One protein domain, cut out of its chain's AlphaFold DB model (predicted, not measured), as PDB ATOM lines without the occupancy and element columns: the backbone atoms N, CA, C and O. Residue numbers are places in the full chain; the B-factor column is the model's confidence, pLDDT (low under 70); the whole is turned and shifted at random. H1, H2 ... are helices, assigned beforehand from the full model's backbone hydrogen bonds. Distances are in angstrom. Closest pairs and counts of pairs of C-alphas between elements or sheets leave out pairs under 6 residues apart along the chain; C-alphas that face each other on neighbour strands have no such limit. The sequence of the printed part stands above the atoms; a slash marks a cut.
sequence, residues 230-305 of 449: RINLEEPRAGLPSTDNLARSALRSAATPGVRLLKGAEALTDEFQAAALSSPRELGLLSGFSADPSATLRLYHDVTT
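AT A GLANCE: This is residues 230 to 305 of the 449 residues of an uncharacterized protein of Verrucomicrobia bacterium (UniProt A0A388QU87). Little regular structure: a head of loops and short helices, H4 and H3 as a hairpin with H2 near H3, and a looped arm, H1 at its far end, making the length. The printed part has 76 residues with four named helices, H1 to H4 in order, and no named strand; the class is all helix, with only 28 of the 76 printed residues in named elements. It is only just loose, close to compact, radius of gyration of the C-alphas 13.8 A, spanning 44 by 23 by 19 A.

IN THESE COORDINATES: Find C-alpha 293 at (172.864, 367.747, 174.121); H4, residues 293 to 301, runs 15.2 A from there. Look earlier for H3, 280 to 285, H2, 271 to 276, and H1, 244 to 250, from (165.002, 337.282, 144.550).

HOW THE PARTS SIT: H3 and H4 touch, C-alphas 283 and 296 closest at 6.5 A. H1 is apart from the others. O i to N i+4 pairs within hydrogen-bond range: every one in H1, 0 of 2 in H2 and H3, 2 of 5 in H4; O i to N i+3: 3, 2 and 3.

THE WHOLE: Residues 236 to 255 are under 70 in pLDDT.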
ATOM      1  N   ARG A 230     161.854 361.509 158.821       89.50
ATOM      2  CA  ARG A 230     161.776 360.272 159.600       89.50
ATOM      3  C   ARG A 230     163.134 359.573 159.622       89.50
ATOM      4  O   ARG A 230     163.611 359.134 158.581       89.50
ATOM      5  N   ILE A 231     163.727 359.447 160.807       87.62
ATOM      6  CA  ILE A 231     165.098 358.927 160.975       87.62
ATOM      7  C   ILE A 231     165.165 357.419 161.243       87.62
ATOM      8  O   ILE A 231     166.180 356.793 160.961       87.62
ATOM      9  N   ASN A 232     164.088 356.817 161.751       87.69
ATOM     10  CA  ASN A 232     164.024 355.396 162.115       87.69
ATOM     11  C   ASN A 232     163.487 354.514 160.975       87.69
ATOM     12  O   ASN A 232     162.653 353.633 161.192       87.69
ATOM     13  N   LEU A 233     163.907 354.790 159.739       83.12
ATOM     14  CA  LEU A 233     163.523 353.973 158.591       83.12
ATOM     15  C   LEU A 233     164.390 352.713 158.546       83.12
ATOM     16  O   LEU A 233     165.616 352.794 158.512       83.12
ATOM     17  N   GLU A 234     163.738 351.554 158.534       75.31
ATOM     18  CA  GLU A 234     164.415 350.274 158.363       75.31
ATOM     19  C   GLU A 234     164.898 350.122 156.917       75.31
ATOM     20  O   GLU A 234     164.143 350.335 155.963       75.31
ATOM     21  N   GLU A 235     166.161 349.735 156.755       70.44
ATOM     22  CA  GLU A 235     166.737 349.432 155.453       70.44
ATOM     23  C   GLU A 235     166.675 347.918 155.188       70.44
ATOM     24  O   GLU A 235     167.438 347.157 155.790       70.44
ATOM     25  N   PRO A 236     165.838 347.449 154.245       62.50
ATOM     26  CA  PRO A 236     165.717 346.023 153.943       62.50
ATOM     27  C   PRO A 236     166.991 345.399 153.340       62.50
ATOM     28  O   PRO A 236     167.095 344.174 153.285       62.50
ATOM     29  N   ARG A 237     167.967 346.203 152.886       61.75
ATOM     30  CA  ARG A 237     169.291 345.740 152.412       61.75
ATOM     31  C   ARG A 237     170.329 345.526 153.511       61.75
ATOM     32  O   ARG A 237     171.441 345.116 153.185       61.75
ATOM     33  N   ALA A 238     170.011 345.794 154.779       60.78
ATOM     34  CA  ALA A 238     170.953 345.575 155.880       60.78
ATOM     35  C   ALA A 238     171.405 344.098 155.987       60.78
ATOM     36  O   ALA A 238     172.477 343.814 156.516       60.78
ATOM     37  N   GLY A 239     170.629 343.160 155.425       63.94
ATOM     38  CA  GLY A 239     171.006 341.759 155.233       63.94
ATOM     39  C   GLY A 239     171.103 341.346 153.761       63.94
ATOM     40  O   GLY A 239     170.558 341.993 152.865       63.94
ATOM     41  N   LEU A 240     171.769 340.213 153.503       61.50
ATOM     42  CA  LEU A 240     171.696 339.554 152.196       61.50
ATOM     43  C   LEU A 240     170.231 339.187 151.905       61.50
ATOM     44  O   LEU A 240     169.590 338.557 152.752       61.50
ATOM     45  N   PRO A 241     169.687 339.541 150.728       64.25
ATOM     46  CA  PRO A 241     168.307 339.225 150.408       64.25
ATOM     47  C   PRO A 241     168.120 337.707 150.373       64.25
ATOM     48  O   PRO A 241     168.752 337.008 149.585       64.25
ATOM     49  N   SER A 242     167.231 337.194 151.224       66.50
ATOM     50  CA  SER A 242     166.918 335.760 151.304       66.50
ATOM     51  C   SER A 242     166.119 335.252 150.100       66.50
ATOM     52  O   SER A 242     166.034 334.047 149.875       66.50
ATOM     53  N   THR A 243     165.538 336.163 149.311       69.81
ATOM     54  CA  THR A 243     164.784 335.852 148.093       69.81
ATOM     55  C   THR A 243     165.080 336.859 146.985       69.81
ATOM     56  O   THR A 243     165.330 338.039 147.241       69.81
ATOM     57  N   ASP A 244     164.945 336.418 145.735       68.06
ATOM     58  CA  ASP A 244     165.002 337.282 144.550       68.06
ATOM     59  C   ASP A 244     164.036 338.476 144.630       68.06
ATOM     60  O   ASP A 244     164.321 339.554 144.111       68.06
ATOM     61  N   ASN A 245     162.875 338.297 145.264       67.50
ATOM     62  CA  ASN A 245     161.885 339.361 145.418       67.50
ATOM     63  C   ASN A 245     162.378 340.451 146.374       67.50
ATOM     64  O   ASN A 245     162.176 341.630 146.088       67.50
ATOM     65  N   LEU A 246     163.081 340.066 147.443       65.31
ATOM     66  CA  LEU A 246     163.712 340.999 148.375       65.31
ATOM     67  C   LEU A 246     164.893 341.735 147.717       65.31
ATOM     68  O   LEU A 246     165.065 342.936 147.896       65.31
ATOM     69  N   ALA A 247     165.666 341.041 146.873       67.44
ATOM     70  CA  ALA A 247     166.728 341.661 146.078       67.44
ATOM     71  C   ALA A 247     166.169 342.674 145.059       67.44
ATOM     72  O   ALA A 247     166.742 343.739 144.831       67.44
ATOM     73  N   ARG A 248     165.019 342.360 144.447       69.06
ATOM     74  CA  ARG A 248     164.323 343.248 143.503       69.06
ATOM     75  C   ARG A 248     163.660 344.439 144.197       69.06
ATOM     76  O   ARG A 248     163.667 345.520 143.612       69.06
ATOM     77  N   SER A 249     163.105 344.283 145.403       65.50
ATOM     78  CA  SER A 249     162.537 345.402 146.173       65.50
ATOM     79  C   SER A 249     163.628 346.356 146.667       65.50
ATOM     80  O   SER A 249     163.477 347.568 146.536       65.50
ATOM     81  N   ALA A 250     164.766 345.814 147.103       65.00
ATOM     82  CA  ALA A 250     165.972 346.551 147.473       65.00
ATOM     83  C   ALA A 250     166.538 347.451 146.355       65.00
ATOM     84  O   ALA A 250     167.132 348.489 146.632       65.00
ATOM     85  N   LEU A 251     166.368 347.079 145.081       68.06
ATOM     86  CA  LEU A 251     166.773 347.920 143.946       68.06
ATOM     87  C   LEU A 251     165.825 349.102 143.700       68.06
ATOM     88  O   LEU A 251     166.187 350.034 142.984       68.06
ATOM     89  N   ARG A 252     164.611 349.057 144.259       67.50
ATOM     90  CA  ARG A 252     163.597 350.108 144.107       67.50
ATOM     91  C   ARG A 252     163.624 351.127 145.250       67.50
ATOM     92  O   ARG A 252     163.044 352.196 145.086       67.50
ATOM     93  N   SER A 253     164.265 350.823 146.384       65.62
ATOM     94  CA  SER A 253     164.339 351.702 147.560       65.62
ATOM     95  C   SER A 253     165.603 352.579 147.586       65.62
ATOM     96  O   SER A 253     166.681 352.188 147.123       65.62
ATOM     97  N   ALA A 254     165.482 353.783 148.158       62.03
ATOM     98  CA  ALA A 254     166.588 354.731 148.349       62.03
ATOM     99  C   ALA A 254     167.673 354.151 149.270       62.03
ATOM    100  O   ALA A 254     167.324 353.527 150.256       62.03
ATOM    101  N   ALA A 255     168.957 354.318 148.924       61.31
ATOM    102  CA  ALA A 255     170.108 353.533 149.409       61.31
ATOM    103  C   ALA A 255     170.422 353.573 150.922       61.31
ATOM    104  O   ALA A 255     171.074 352.652 151.405       61.31
ATOM    105  N   THR A 256     170.027 354.626 151.642       70.12
ATOM    106  CA  THR A 256     170.269 354.765 153.088       70.12
ATOM    107  C   THR A 256     169.321 355.814 153.691       70.12
ATOM    108  O   THR A 256     168.996 356.779 152.989       70.12
ATOM    109  N   PRO A 257     168.893 355.686 154.965       70.50
ATOM    110  CA  PRO A 257     168.142 356.727 155.676       70.50
ATOM    111  C   PRO A 257     168.916 358.045 155.862       70.50
ATOM    112  O   PRO A 257     168.300 359.078 156.112       70.50
ATOM    113  N   GLY A 258     170.246 358.051 155.705       79.62
ATOM    114  CA  GLY A 258     171.042 359.282 155.619       79.62
ATOM    115  C   GLY A 258     171.241 359.991 156.958       79.62
ATOM    116  O   GLY A 258     171.460 361.200 156.992       79.62
ATOM    117  N   VAL A 259     171.193 359.246 158.065       83.62
ATOM    118  CA  VAL A 259     171.238 359.781 159.439       83.62
ATOM    119  C   VAL A 259     172.535 360.553 159.713       83.62
ATOM    120  O   VAL A 259     172.527 361.514 160.473       83.62
ATOM    121  N   ARG A 260     173.633 360.224 159.023       85.62
ATOM    122  CA  ARG A 260     174.923 360.940 159.110       85.62
ATOM    123  C   ARG A 260     174.900 362.384 158.612       85.62
ATOM    124  O   ARG A 260     175.851 363.116 158.864       85.62
ATOM    125  N   LEU A 261     173.857 362.788 157.883       85.75
ATOM    126  CA  LEU A 261     173.665 364.180 157.468       85.75
ATOM    127  C   LEU A 261     173.201 365.070 158.627       85.75
ATOM    128  O   LEU A 261     173.250 366.294 158.516       85.75
ATOM    129  N   LEU A 262     172.732 364.471 159.726       85.38
ATOM    130  CA  LEU A 262     172.317 365.212 160.904       85.38
ATOM    131  C   LEU A 262     173.534 365.774 161.630       85.38
ATOM    132  O   LEU A 262     174.562 365.113 161.788       85.38
ATOM    133  N   LYS A 263     173.380 366.993 162.141       81.25
ATOM    134  CA  LYS A 263     174.404 367.626 162.963       81.25
ATOM    135  C   LYS A 263     174.610 366.822 164.246       81.25
ATOM    136  O   LYS A 263     173.664 366.596 164.996       81.25
ATOM    137  N   GLY A 264     175.849 366.426 164.503       83.25
ATOM    138  CA  GLY A 264     176.216 365.543 165.605       83.25
ATOM    139  C   GLY A 264     176.170 364.052 165.262       83.25
ATOM    140  O   GLY A 264     176.608 363.255 166.079       83.25
ATOM    141  N   ALA A 265     175.694 363.650 164.085       85.50
ATOM    142  CA  ALA A 265     175.669 362.255 163.642       85.50
ATOM    143  C   ALA A 265     176.816 361.907 162.671       85.50
ATOM    144  O   ALA A 265     176.847 360.816 162.099       85.50
ATOM    145  N   GLU A 266     177.765 362.819 162.455       87.00
ATOM    146  CA  GLU A 266     178.785 362.705 161.408       87.00
ATOM    147  C   GLU A 266     179.743 361.527 161.657       87.00
ATOM    148  O   GLU A 266     180.238 360.908 160.707       87.00
ATOM    149  N   ALA A 267     179.974 361.210 162.936       86.56
ATOM    150  CA  ALA A 267     180.848 360.141 163.410       86.56
ATOM    151  C   ALA A 267     180.115 358.818 163.704       86.56
ATOM    152  O   ALA A 267     180.730 357.897 164.249       86.56
ATOM    153  N   LEU A 268     178.832 358.686 163.332       84.56
ATOM    154  CA  LEU A 268     178.113 357.415 163.444       84.56
ATOM    155  C   LEU A 268     178.824 356.328 162.629       84.56
ATOM    156  O   LEU A 268     179.041 356.467 161.421       84.56
ATOM    157  N   THR A 269     179.164 355.227 163.298       77.75
ATOM    158  CA  THR A 269     179.811 354.065 162.673       77.75
ATOM    159  C   THR A 269     178.810 353.130 162.005       77.75
ATOM    160  O   THR A 269     179.166 352.440 161.053       77.75
ATOM    161  N   ASP A 270     177.571 353.108 162.498       82.06
ATOM    162  CA  ASP A 270     176.485 352.266 162.008       82.06
ATOM    163  C   ASP A 270     175.173 353.067 161.958       82.06
ATOM    164  O   ASP A 270     174.610 353.430 162.991       82.06
ATOM    165  N   GLU A 271     174.693 353.365 160.749       79.00
ATOM    166  CA  GLU A 271     173.439 354.100 160.526       79.00
ATOM    167  C   GLU A 271     172.197 353.255 160.840       79.00
ATOM    168  O   GLU A 271     171.139 353.812 161.138       79.00
ATOM    169  N   PHE A 272     172.307 351.922 160.811       78.00
ATOM    170  CA  PHE A 272     171.159 351.030 160.993       78.00
ATOM    171  C   PHE A 272     170.640 351.023 162.434       78.00
ATOM    172  O   PHE A 272     169.470 350.716 162.663       78.00
ATOM    173  N   GLN A 273     171.456 351.450 163.402       81.88
ATOM    174  CA  GLN A 273     171.033 351.620 164.796       81.88
ATOM    175  C   GLN A 273     169.881 352.621 164.946       81.88
ATOM    176  O   GLN A 273     169.081 352.506 165.874       81.88
ATOM    177  N   ALA A 274     169.749 353.577 164.019       83.44
ATOM    178  CA  ALA A 274     168.677 354.566 164.055       83.44
ATOM    179  C   ALA A 274     167.278 353.944 163.911       83.44
ATOM    180  O   ALA A 274     166.307 354.517 164.406       83.44
ATOM    181  N   ALA A 275     167.160 352.757 163.301       83.88
ATOM    182  CA  ALA A 275     165.892 352.032 163.201       83.88
ATOM    183  C   ALA A 275     165.339 351.605 164.574       83.88
ATOM    184  O   ALA A 275     164.128 351.464 164.727       83.88
ATOM    185  N   ALA A 276     166.204 351.446 165.584       85.75
ATOM    186  CA  ALA A 276     165.805 351.075 166.941       85.75
ATOM    187  C   ALA A 276     165.295 352.261 167.784       85.75
ATOM    188  O   ALA A 276     164.804 352.050 168.891       85.75
ATOM    189  N   LEU A 277     165.404 353.498 167.288       88.50
ATOM    190  CA  LEU A 277     164.999 354.688 168.034       88.50
ATOM    191  C   LEU A 277     163.477 354.793 168.138       88.50
ATOM    192  O   LEU A 277     162.758 354.804 167.131       88.50
ATOM    193  N   SER A 278     162.996 354.967 169.369       90.56
ATOM    194  CA  SER A 278     161.585 355.226 169.653       90.56
ATOM    195  C   SER A 278     161.281 356.726 169.683       90.56
ATOM    196  O   SER A 278     160.189 357.151 169.300       90.56
ATOM    197  N   SER A 279     162.268 357.547 170.059       89.56
ATOM    198  CA  SER A 279     162.146 359.002 170.190       89.56
ATOM    199  C   SER A 279     163.385 359.731 169.661       89.56
ATOM    200  O   SER A 279     164.502 359.280 169.916       89.56
ATOM    201  N   PRO A 280     163.250 360.918 169.034       87.81
ATOM    202  CA  PRO A 280     164.402 361.743 168.656       87.81
ATOM    203  C   PRO A 280     165.323 362.108 169.827       87.81
ATOM    204  O   PRO A 280     166.504 362.374 169.633       87.81
ATOM    205  N   ARG A 281     164.809 362.102 171.065       86.31
ATOM    206  CA  ARG A 281     165.610 362.390 172.268       86.31
ATOM    207  C   ARG A 281     166.678 361.329 172.540       86.31
ATOM    208  O   ARG A 281     167.657 361.622 173.218       86.31
ATOM    209  N   GLU A 282     166.496 360.127 172.007       88.56
ATOM    210  CA  GLU A 282     167.415 358.998 172.154       88.56
ATOM    211  C   GLU A 282     168.591 359.066 171.167       88.56
ATOM    212  O   GLU A 282     169.496 358.246 171.261       88.56
ATOM    213  N   LEU A 283     168.640 360.059 170.265       86.62
ATOM    214  CA  LEU A 283     169.761 360.244 169.330       86.62
ATOM    215  C   LEU A 283     171.120 360.321 170.039       86.62
ATOM    216  O   LEU A 283     172.095 359.762 169.551       86.62
ATOM    217  N   GLY A 284     171.167 360.937 171.224       84.00
ATOM    218  CA  GLY A 284     172.381 361.010 172.043       84.00
ATOM    219  C   GLY A 284     172.859 359.666 172.607       84.00
ATOM    220  O   GLY A 284     173.958 359.598 173.145       84.00
ATOM    221  N   LEU A 285     172.049 358.606 172.508       86.94
ATOM    222  CA  LEU A 285     172.413 357.249 172.927       86.94
ATOM    223  C   LEU A 285     173.099 356.454 171.808       86.94
ATOM    224  O   LEU A 285     173.665 355.397 172.081       86.94
ATOM    225  N   LEU A 286     173.039 356.929 170.559       87.06
ATOM    226  CA  LEU A 286     173.668 356.247 169.435       87.06
ATOM    227  C   LEU A 286     175.195 356.311 169.536       87.06
ATOM    228  O   LEU A 286     175.784 357.353 169.839       87.06
ATOM    229  N   SER A 287     175.860 355.199 169.219       86.81
ATOM    230  CA  SER A 287     177.321 355.145 169.238       86.81
ATOM    231  C   SER A 287     177.910 356.025 168.135       86.81
ATOM    232  O   SER A 287     177.676 355.779 166.953       86.81
ATOM    233  N   GLY A 288     178.699 357.030 168.519       84.94
ATOM    234  CA  GLY A 288     179.287 357.991 167.581       84.94
ATOM    235  C   GLY A 288     178.429 359.232 167.327       84.94
ATOM    236  O   GLY A 288     178.825 360.068 166.517       84.94
ATOM    237  N   PHE A 289     177.291 359.386 168.017       87.00
ATOM    238  CA  PHE A 289     176.582 360.663 168.059       87.00
ATOM    239  C   PHE A 289     177.282 361.643 169.016       87.00
ATOM    240  O   PHE A 289     177.899 361.244 170.006       87.00
ATOM    241  N   SER A 290     177.206 362.935 168.706       81.69
ATOM    242  CA  SER A 290     177.813 364.014 169.479       81.69
ATOM    243  C   SER A 290     177.337 363.982 170.927       81.69
ATOM    244  O   SER A 290     176.143 363.910 171.206       81.69
ATOM    245  N   ALA A 291     178.281 364.120 171.856       72.00
ATOM    246  CA  ALA A 291     177.978 364.226 173.278       72.00
ATOM    247  C   ALA A 291     177.307 365.561 173.655       72.00
ATOM    248  O   ALA A 291     176.891 365.719 174.799       72.00
ATOM    249  N   ASP A 292     177.220 366.526 172.730       79.12
ATOM    250  CA  ASP A 292     176.557 367.813 172.948       79.12
ATOM    251  C   ASP A 292     175.021 367.655 172.927       79.12
ATOM    252  O   ASP A 292     174.439 367.447 171.857       79.12
ATOM    253  N   PRO A 293     174.324 367.837 174.068       74.50
ATOM    254  CA  PRO A 293     172.864 367.747 174.121       74.50
ATOM    255  C   PRO A 293     172.167 368.804 173.255       74.50
ATOM    256  O   PRO A 293     171.027 368.603 172.829       74.50
ATOM    257  N   SER A 294     172.837 369.928 172.968       75.94
ATOM    258  CA  SER A 294     172.286 370.984 172.119       75.94
ATOM    259  C   SER A 294     172.140 370.539 170.661       75.94
ATOM    260  O   SER A 294     171.249 371.027 169.966       75.94
ATOM    261  N   ALA A 295     172.956 369.581 170.198       75.75
ATOM    262  CA  ALA A 295     172.850 369.023 168.851       75.75
ATOM    263  C   ALA A 295     171.513 368.291 168.659       75.75
ATOM    264  O   ALA A 295     170.807 368.549 167.689       75.75
ATOM    265  N   THR A 296     171.113 367.465 169.629       79.62
ATOM    266  CA  THR A 296     169.835 366.738 169.603       79.62
ATOM    267  C   THR A 296     168.636 367.671 169.740       79.62
ATOM    268  O   THR A 296     167.643 367.519 169.034       79.62
ATOM    269  N   LEU A 297     168.703 368.644 170.655       81.00
ATOM    270  CA  LEU A 297     167.563 369.518 170.953       81.00
ATOM    271  C   LEU A 297     167.240 370.479 169.800       81.00
ATOM    272  O   LEU A 297     166.064 370.762 169.568       81.00
ATOM    273  N   ARG A 298     168.250 370.904 169.030       80.75
ATOM    274  CA  ARG A 298     168.070 371.723 167.818       80.75
ATOM    275  C   ARG A 298     167.316 370.993 166.708       80.75
ATOM    276  O   ARG A 298     166.575 371.629 165.970       80.75
ATOM    277  N   LEU A 299     167.433 369.668 166.631       86.00
ATOM    278  CA  LEU A 299     166.767 368.857 165.607       86.00
ATOM    279  C   LEU A 299     165.259 368.669 165.853       86.00
ATOM    280  O   LEU A 299     164.593 368.013 165.057       86.00
ATOM    281  N   TYR A 300     164.689 369.238 166.922       87.81
ATOM    282  CA  TYR A 300     163.280 369.047 167.299       87.81
ATOM    283  C   TYR A 300     162.272 369.313 166.162       87.81
ATOM    284  O   TYR A 300     161.254 368.621 166.059       87.81
ATOM    285  N   HIS A 301     162.552 370.307 165.312       86.94
ATOM    286  CA  HIS A 301     161.700 370.683 164.173       86.94
ATOM    287  C   HIS A 301     162.086 370.015 162.852       86.94
ATOM    288  O   HIS A 301     161.359 370.170 161.874       86.94
ATOM    289  N   ASP A 302     163.193 369.274 162.829       88.00
ATOM    290  CA  ASP A 302     163.767 368.711 161.606       88.00
ATOM    291  C   ASP A 302     163.602 367.193 161.531       88.00
ATOM    292  O   ASP A 302     163.472 366.657 160.433       88.00
ATOM    293  N   VAL A 303     163.586 366.489 162.670       90.56
ATOM    294  CA  VAL A 303     163.546 365.018 162.705       90.56
ATOM    295  C   VAL A 303     162.401 364.463 163.543       90.56
ATOM    296  O   VAL A 303     161.979 365.049 164.540       90.56
ATOM    297  N   THR A 304     161.935 363.277 163.163       92.12
ATOM    298  CA  THR A 304     160.907 362.522 163.882       92.12
ATOM    299  C   THR A 304     161.148 361.016 163.819       92.12
ATOM    300  O   THR A 304     161.785 360.502 162.899       92.12
ATOM    301  N   THR A 305     160.612 360.285 164.790       91.44
ATOM    302  CA  THR A 305     160.512 358.816 164.764       91.44
ATOM    303  C   THR A 305     159.095 358.343 164.434       91.44
ATOM    304  O   THR A 305     158.874 357.160 164.163       91.44
TER     305      THR A 305